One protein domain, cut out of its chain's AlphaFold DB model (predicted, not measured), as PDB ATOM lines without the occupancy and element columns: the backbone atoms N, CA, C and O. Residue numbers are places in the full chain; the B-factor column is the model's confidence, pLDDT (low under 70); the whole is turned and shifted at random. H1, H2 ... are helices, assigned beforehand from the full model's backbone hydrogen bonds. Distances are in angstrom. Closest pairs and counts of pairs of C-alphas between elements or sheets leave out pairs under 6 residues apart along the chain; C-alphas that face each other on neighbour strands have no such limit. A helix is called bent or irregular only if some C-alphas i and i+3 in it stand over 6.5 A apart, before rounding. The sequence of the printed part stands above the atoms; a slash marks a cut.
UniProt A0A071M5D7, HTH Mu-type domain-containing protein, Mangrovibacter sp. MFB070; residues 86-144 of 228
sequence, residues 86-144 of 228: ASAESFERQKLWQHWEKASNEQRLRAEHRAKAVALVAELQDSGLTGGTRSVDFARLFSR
ATOM      1  N   ALA A  86     -40.312  47.238 -32.822       51.31
ATOM      2  CA  ALA A  86     -39.769  47.572 -31.496       51.31
ATOM      3  C   ALA A  86     -40.771  47.410 -30.323       51.31
ATOM      4  O   ALA A  86     -40.352  47.103 -29.208       51.31
ATOM      5  N   SER A  87     -42.083  47.595 -30.541       47.75
ATOM      6  CA  SER A  87     -43.099  47.444 -29.481       47.75
ATOM      7  C   SER A  87     -43.791  46.076 -29.497       47.75
ATOM      8  O   SER A  87     -44.109  45.545 -28.434       47.75
ATOM      9  N   ALA A  88     -43.986  45.471 -30.674       44.97
ATOM     10  CA  ALA A  88     -44.558  44.130 -30.815       44.97
ATOM     11  C   ALA A  88     -43.530  43.016 -30.518       44.97
ATOM     12  O   ALA A  88     -43.880  42.043 -29.846       44.97
ATOM     13  N   GLU A  89     -42.244  43.194 -30.871       51.16
ATOM     14  CA  GLU A  89     -41.166  42.294 -30.420       51.16
ATOM     15  C   GLU A  89     -40.906  42.395 -28.918       51.16
ATOM     16  O   GLU A  89     -40.233  41.529 -28.378       51.16
ATOM     17  N   SER A  90     -41.406  43.408 -28.206       53.09
ATOM     18  CA  SER A  90     -41.272  43.439 -26.748       53.09
ATOM     19  C   SER A  90     -42.311  42.531 -26.097       53.09
ATOM     20  O   SER A  90     -41.952  41.625 -25.350       53.09
ATOM     21  N   PHE A  91     -43.593  42.691 -26.442       54.62
ATOM     22  CA  PHE A  91     -44.679  41.962 -25.783       54.62
ATOM     23  C   PHE A  91     -44.751  40.479 -26.172       54.62
ATOM     24  O   PHE A  91     -44.913  39.618 -25.306       54.62
ATOM     25  N   GLU A  92     -44.603  40.142 -27.456       59.19
ATOM     26  CA  GLU A  92     -44.663  38.743 -27.901       59.19
ATOM     27  C   GLU A  92     -43.410  37.961 -27.496       59.19
ATOM     28  O   GLU A  92     -43.498  36.812 -27.060       59.19
ATOM     29  N   ARG A  93     -42.240  38.609 -27.519       60.12
ATOM     30  CA  ARG A  93     -40.997  38.019 -27.008       60.12
ATOM     31  C   ARG A  93     -41.028  37.881 -25.493       60.12
ATOM     32  O   ARG A  93     -40.596  36.852 -24.988       60.12
ATOM     33  N   GLN A  94     -41.587  38.849 -24.763       65.00
ATOM     34  CA  GLN A  94     -41.833  38.711 -23.325       65.00
ATOM     35  C   GLN A  94     -42.770  37.536 -23.034       65.00
ATOM     36  O   GLN A  94     -42.474  36.755 -22.140       65.00
ATOM     37  N   LYS A  95     -43.840  37.325 -23.813       72.81
ATOM     38  CA  LYS A  95     -44.691  36.126 -23.677       72.81
ATOM     39  C   LYS A  95     -43.926  34.819 -23.910       72.81
ATOM     40  O   LYS A  95     -44.146  33.857 -23.179       72.81
ATOM     41  N   LEU A  96     -43.011  34.782 -24.878       68.00
ATOM     42  CA  LEU A  96     -42.142  33.618 -25.096       68.00
ATOM     43  C   LEU A  96     -41.212  33.376 -23.893       68.00
ATOM     44  O   LEU A  96     -41.077  32.240 -23.440       68.00
ATOM     45  N   TRP A  97     -40.632  34.439 -23.325       78.19
ATOM     46  CA  TRP A  97     -39.775  34.351 -22.138       78.19
ATOM     47  C   TRP A  97     -40.537  34.054 -20.847       78.19
ATOM     48  O   TRP A  97     -39.982  33.393 -19.975       78.19
ATOM     49  N   GLN A  98     -41.816  34.413 -20.729       80.06
ATOM     50  CA  GLN A  98     -42.625  34.102 -19.545       80.06
ATOM     51  C   GLN A  98     -42.693  32.598 -19.257       80.06
ATOM     52  O   GLN A  98     -42.714  32.189 -18.095       80.06
ATOM     53  N   HIS A  99     -42.714  31.756 -20.294       77.31
ATOM     54  CA  HIS A  99     -42.679  30.304 -20.112       77.31
ATOM     55  C   HIS A  99     -41.334  29.827 -19.555       77.31
ATOM     56  O   HIS A  99     -41.307  28.932 -18.713       77.31
ATOM     57  N   TRP A 100     -40.232  30.453 -19.969       81.44
ATOM     58  CA  TRP A 100     -38.900  30.194 -19.423       81.44
ATOM     59  C   TRP A 100     -38.757  30.709 -17.984       81.44
ATOM     60  O   TRP A 100     -38.234  30.013 -17.112       81.44
ATOM     61  N   GLU A 101     -39.264  31.908 -17.707       84.75
ATOM     62  CA  GLU A 101     -39.237  32.545 -16.389       84.75
ATOM     63  C   GLU A 101     -40.029  31.751 -15.348       84.75
ATOM     64  O   GLU A 101     -39.557  31.587 -14.226       84.75
ATOM     65  N   LYS A 102     -41.173  31.178 -15.738       87.19
ATOM     66  CA  LYS A 102     -42.000  30.310 -14.881       87.19
ATOM     67  C   LYS A 102     -41.477  28.874 -14.751       87.19
ATOM     68  O   LYS A 102     -41.961  28.141 -13.892       87.19
ATOM     69  N   ALA A 103     -40.539  28.447 -15.598       87.06
ATOM     70  CA  ALA A 103     -40.020  27.080 -15.586       87.06
ATOM     71  C   ALA A 103     -39.094  26.817 -14.386       87.06
ATOM     72  O   ALA A 103     -38.301  27.675 -13.993       87.06
ATOM     73  N   SER A 104     -39.147  25.597 -13.843       90.38
ATOM     74  CA  SER A 104     -38.238  25.149 -12.781       90.38
ATOM     75  C   SER A 104     -36.810  24.929 -13.299       90.38
ATOM     76  O   SER A 104     -36.587  24.738 -14.498       90.38
ATOM     77  N   ASN A 105     -35.823  24.894 -12.396       87.25
ATOM     78  CA  ASN A 105     -34.417  24.679 -12.770       87.25
ATOM     79  C   ASN A 105     -34.192  23.367 -13.541       87.25
ATOM     80  O   ASN A 105     -33.417  23.344 -14.494       87.25
ATOM     81  N   GLU A 106     -34.910  22.293 -13.203       89.25
ATOM     82  CA  GLU A 106     -34.824  21.031 -13.948       89.25
ATOM     83  C   GLU A 106     -35.363  21.156 -15.377       89.25
ATOM     84  O   GLU A 106     -34.786  20.611 -16.320       89.25
ATOM     85  N   GLN A 107     -36.469  21.883 -15.556       86.75
ATOM     86  CA  GLN A 107     -37.061  22.120 -16.872       86.75
ATOM     87  C   GLN A 107     -36.136  22.973 -17.741       86.75
ATOM     88  O   GLN A 107     -35.934  22.648 -18.913       86.75
ATOM     89  N   ARG A 108     -35.518  24.005 -17.154       88.31
ATOM     90  CA  ARG A 108     -34.515  24.842 -17.824       88.31
ATOM     91  C   ARG A 108     -33.293  24.037 -18.247       88.31
ATOM     92  O   ARG A 108     -32.889  24.133 -19.400       88.31
ATOM     93  N   LEU A 109     -32.768  23.175 -17.374       89.81
ATOM     94  CA  LEU A 109     -31.610  22.332 -17.683       89.81
ATOM     95  C   LEU A 109     -31.905  21.338 -18.822       89.81
ATOM     96  O   LEU A 109     -31.096  21.158 -19.734       89.81
ATOM     97  N   ARG A 110     -33.096  20.721 -18.824       87.31
ATOM     98  CA  ARG A 110     -33.537  19.846 -19.927       87.31
ATOM     99  C   ARG A 110     -33.705  20.616 -21.236       87.31
ATOM    100  O   ARG A 110     -33.335  20.104 -22.291       87.31
ATOM    101  N   ALA A 111     -34.273  21.818 -21.177       86.38
ATOM    102  CA  ALA A 111     -34.434  22.679 -22.341       86.38
ATOM    103  C   ALA A 111     -33.075  23.126 -22.900       86.38
ATOM    104  O   ALA A 111     -32.877  23.042 -24.107       86.38
ATOM    105  N   GLU A 112     -32.113  23.479 -22.046       88.25
ATOM    106  CA  GLU A 112     -30.743  23.814 -22.447       88.25
ATOM    107  C   GLU A 112     -30.056  22.631 -23.148       88.25
ATOM    108  O   GLU A 112     -29.464  22.786 -24.217       88.25
ATOM    109  N   HIS A 113     -30.191  21.419 -22.600       88.12
ATOM    110  CA  HIS A 113     -29.636  20.217 -23.223       88.12
ATOM    111  C   HIS A 113     -30.257  19.933 -24.603       88.12
ATOM    112  O   HIS A 113     -29.559  19.533 -25.533       88.12
ATOM    113  N   ARG A 114     -31.567  20.151 -24.765       87.12
ATOM    114  CA  ARG A 114     -32.256  19.994 -26.060       87.12
ATOM    115  C   ARG A 114     -31.881  21.095 -27.051       87.12
ATOM    116  O   ARG A 114     -31.676  20.797 -28.223       87.12
ATOM    117  N   ALA A 115     -31.749  22.335 -26.585       88.56
ATOM    118  CA  ALA A 115     -31.369  23.475 -27.414       88.56
ATOM    119  C   ALA A 115     -29.990  23.271 -28.054       88.56
ATOM    120  O   ALA A 115     -29.838  23.542 -29.240       88.56
ATOM    121  N   LYS A 116     -29.025  22.694 -27.324       86.56
ATOM    122  CA  LYS A 116     -27.699  22.331 -27.864       86.56
ATOM    123  C   LYS A 116     -27.791  21.383 -29.066       86.56
ATOM    124  O   LYS A 116     -27.082  21.572 -30.046       86.56
ATOM    125  N   ALA A 117     -28.682  20.391 -29.017       80.31
ATOM    126  CA  ALA A 117     -28.878  19.461 -30.129       80.31
ATOM    127  C   ALA A 117     -29.527  20.136 -31.350       80.31
ATOM    128  O   ALA A 117     -29.122  19.874 -32.477       80.31
ATOM    129  N   VAL A 118     -30.507  21.017 -31.133       81.12
ATOM    130  CA  VAL A 118     -31.178  21.760 -32.216       81.12
ATOM    131  C   VAL A 118     -30.238  22.780 -32.859       81.12
ATOM    132  O   VAL A 118     -30.201  22.873 -34.082       81.12
ATOM    133  N   ALA A 119     -29.445  23.493 -32.055       78.69
ATOM    134  CA  ALA A 119     -28.423  24.418 -32.539       78.69
ATOM    135  C   ALA A 119     -27.391  23.693 -33.411       78.69
ATOM    136  O   ALA A 119     -27.125  24.129 -34.526       78.69
ATOM    137  N   LEU A 120     -26.911  22.529 -32.962       78.44
ATOM    138  CA  LEU A 120     -26.018  21.693 -33.760       78.44
ATOM    139  C   LEU A 120     -26.674  21.278 -35.085       78.44
ATOM    140  O   LEU A 120     -26.040  21.361 -36.124       78.44
ATOM    141  N   VAL A 121     -27.940  20.852 -35.091       77.50
ATOM    142  CA  VAL A 121     -28.641  20.491 -36.340       77.50
ATOM    143  C   VAL A 121     -28.771  21.683 -37.294       77.50
ATOM    144  O   VAL A 121     -28.617  21.494 -38.499       77.50
ATOM    145  N   ALA A 122     -29.016  22.888 -36.779       72.62
ATOM    146  CA  ALA A 122     -29.060  24.103 -37.590       72.62
ATOM    147  C   ALA A 122     -27.686  24.425 -38.202       72.62
ATOM    148  O   ALA A 122     -27.590  24.611 -39.409       72.62
ATOM    149  N   GLU A 123     -26.613  24.369 -37.406       76.50
ATOM    150  CA  GLU A 123     -25.234  24.521 -37.898       76.50
ATOM    151  C   GLU A 123     -24.885  23.463 -38.953       76.50
ATOM    152  O   GLU A 123     -24.279  23.753 -39.985       76.50
ATOM    153  N   LEU A 124     -25.312  22.219 -38.724       66.19
ATOM    154  CA  LEU A 124     -25.140  21.122 -39.662       66.19
ATOM    155  C   LEU A 124     -25.885  21.411 -40.980       66.19
ATOM    156  O   LEU A 124     -25.307  21.265 -42.057       66.19
ATOM    157  N   GLN A 125     -27.131  21.875 -40.926       66.69
ATOM    158  CA  GLN A 125     -27.894  22.261 -42.113       66.69
ATOM    159  C   GLN A 125     -27.219  23.403 -42.889       66.69
ATOM    160  O   GLN A 125     -27.065  23.291 -44.108       66.69
ATOM    161  N   ASP A 126     -26.763  24.442 -42.189       65.88
ATOM    162  CA  ASP A 126     -26.081  25.599 -42.781       65.88
ATOM    163  C   ASP A 126     -24.734  25.218 -43.409       65.88
ATOM    164  O   ASP A 126     -24.352  25.754 -44.448       65.88
ATOM    165  N   SER A 127     -24.043  24.221 -42.849       68.06
ATOM    166  CA  SER A 127     -22.802  23.676 -43.416       68.06
ATOM    167  C   SER A 127     -22.992  22.851 -44.705       68.06
ATOM    168  O   SER A 127     -22.020  22.332 -45.254       68.06
ATOM    169  N   GLY A 128     -24.220  22.728 -45.227       54.91
ATOM    170  CA  GLY A 128     -24.477  22.082 -46.520       54.91
ATOM    171  C   GLY A 128     -24.448  20.551 -46.475       54.91
ATOM    172  O   GLY A 128     -24.141  19.896 -47.475       54.91
ATOM    173  N   LEU A 129     -24.813  19.956 -45.335       52.69
ATOM    174  CA  LEU A 129     -24.823  18.507 -45.073       52.69
ATOM    175  C   LEU A 129     -25.774  17.641 -45.915       52.69
ATOM    176  O   LEU A 129     -26.001  16.475 -45.589       52.69
ATOM    177  N   THR A 130     -26.301  18.156 -47.022       50.94
ATOM    178  CA  THR A 130     -27.141  17.383 -47.944       50.94
ATOM    179  C   THR A 130     -26.552  17.189 -49.343       50.94
ATOM    180  O   THR A 130     -27.235  16.606 -50.181       50.94
ATOM    181  N   GLY A 131     -25.284  17.550 -49.617       43.28
ATOM    182  CA  GLY A 131     -24.783  17.374 -50.992       43.28
ATOM    183  C   GLY A 131     -23.285  17.437 -51.304       43.28
ATOM    184  O   GLY A 131     -22.966  17.681 -52.463       43.28
ATOM    185  N   GLY A 132     -22.360  17.222 -50.358       57.22
ATOM    186  CA  GLY A 132     -20.916  17.395 -50.621       57.22
ATOM    187  C   GLY A 132     -19.966  16.334 -50.044       57.22
ATOM    188  O   GLY A 132     -20.358  15.462 -49.265       57.22
ATOM    189  N   THR A 133     -18.694  16.409 -50.458       54.19
ATOM    190  CA  THR A 133     -17.589  15.523 -50.051       54.19
ATOM    191  C   THR A 133     -17.370  15.566 -48.534       54.19
ATOM    192  O   THR A 133     -17.277  16.626 -47.924       54.19
ATOM    193  N   ARG A 134     -17.328  14.379 -47.925       54.62
ATOM    194  CA  ARG A 134     -17.480  14.105 -46.485       54.62
ATOM    195  C   ARG A 134     -16.323  14.663 -45.639       54.62
ATOM    196  O   ARG A 134     -15.177  14.305 -45.895       54.62
ATOM    197  N   SER A 135     -16.615  15.459 -44.602       57.06
ATOM    198  CA  SER A 135     -15.599  15.965 -43.662       57.06
ATOM    199  C   SER A 135     -15.160  14.915 -42.623       57.06
ATOM    200  O   SER A 135     -15.865  13.946 -42.330       57.06
ATOM    201  N   VAL A 136     -13.962  15.111 -42.064       58.91
ATOM    202  CA  VAL A 136     -13.321  14.237 -41.059       58.91
ATOM    203  C   VAL A 136     -14.109  14.194 -39.742       58.91
ATOM    204  O   VAL A 136     -14.091  13.179 -39.041       58.91
ATOM    205  N   ASP A 137     -14.875  15.242 -39.437       55.06
ATOM    206  CA  ASP A 137     -15.635  15.372 -38.186       55.06
ATOM    207  C   ASP A 137     -16.707  14.287 -38.022       55.06
ATOM    208  O   ASP A 137     -17.035  13.878 -36.903       55.06
ATOM    209  N   PHE A 138     -17.187  13.714 -39.129       56.12
ATOM    210  CA  PHE A 138     -18.157  12.624 -39.090       56.12
ATOM    211  C   PHE A 138     -17.561  11.262 -38.710       56.12
ATOM    212  O   PHE A 138     -18.317  10.343 -38.380       56.12
ATOM    213  N   ALA A 139     -16.233  11.100 -38.708       61.91
ATOM    214  CA  ALA A 139     -15.590   9.822 -38.390       61.91
ATOM    215  C   ALA A 139     -15.910   9.348 -36.961       61.91
ATOM    216  O   ALA A 139     -16.106   8.156 -36.733       61.91
ATOM    217  N   ARG A 140     -16.041  10.280 -36.002       69.44
ATOM    218  CA  ARG A 140     -16.388   9.968 -34.600       69.44
ATOM    219  C   ARG A 140     -17.857   9.584 -34.417       69.44
ATOM    220  O   ARG A 140     -18.178   8.845 -33.490       69.44
ATOM    221  N   LEU A 141     -18.742  10.101 -35.269       65.19
ATOM    222  CA  LEU A 141     -20.169   9.786 -35.244       65.19
ATOM    223  C   LEU A 141     -20.428   8.434 -35.920       65.19
ATOM    224  O   LEU A 141     -21.082   7.568 -35.344       65.19
ATOM    225  N   PHE A 142     -19.870   8.222 -37.114       57.50
ATOM    226  CA  PHE A 142     -20.069   6.985 -37.867       57.50
ATOM    227  C   PHE A 142     -19.334   5.785 -37.265       57.50
ATOM    228  O   PHE A 142     -19.836   4.674 -37.395       57.50
ATOM    229  N   SER A 143     -18.227   5.981 -36.536       69.00
ATOM    230  CA  SER A 143     -17.592   4.889 -35.778       69.00
ATOM    231  C   SER A 143     -18.488   4.325 -34.671       69.00
ATOM    232  O   SER A 143     -18.323   3.172 -34.279       69.00
ATOM    233  N   ARG A 144     -19.463   5.108 -34.186       73.75
ATOM    234  CA  ARG A 144     -20.444   4.676 -33.178       73.75
ATOM    235  C   ARG A 144     -21.661   3.971 -33.779       73.75
ATOM    236  O   ARG A 144     -22.446   3.385 -33.037       73.75
TER     237      ARG A 144
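AT A GLANCE: This is residues 86 to 144 of the 228 residues of the protein "HTH Mu-type domain-containing protein" of Mangrovibacter sp. MFB070 (UniProt A0A071M5D7). Look first at the longest helix, H2: with H1 it makes an open V, and beyond its other end the small H3 sits apart. The 59 printed residues, all helix in class, have three named helices, H1, H2, H3 in chain order, and no named strand. The whole is extended, radius of gyration of the C-alphas 17.4 A, spanning 45 by 31 by 11 A.

HOW THE PARTS SIT: H2, residues 105 to 126, is close but not clearly touching H1, residues 86 to 101; their closest C-alphas, Trp 100 and Arg 108, are 7.1 A apart. They run opposite ways at a steep tilt of 55 degrees. H3, residues 136 to 142, is apart from both. O i to N i+4 pairs within hydrogen-bond range are 17 of 18 in H2, 7 of 12 in H1 and 1 of 3 in H3, with 2 of 4 O i to N i+3 pairs there.

IN THESE COORDINATES: Find C-alpha 105 at (-34.417, 24.679, -12.770); H2 runs 31.2 A from there. H1, 21.3 A, begins at (-39.769, 47.572, -31.496) and kinks near residue 95. H3, 10.4 A, ends at (-20.069, 6.985, -37.867) and is only just irregular: C-alphas 137 and 140 are 6.53 A apart.

THE WHOLE: The C-alphas farthest apart, Ser 87 and Ser 143, span 50.0 A. The printed part has no cut and no long link. Look for pLDDT under 70 at residues 86 to 94, 96 and 124 to 143.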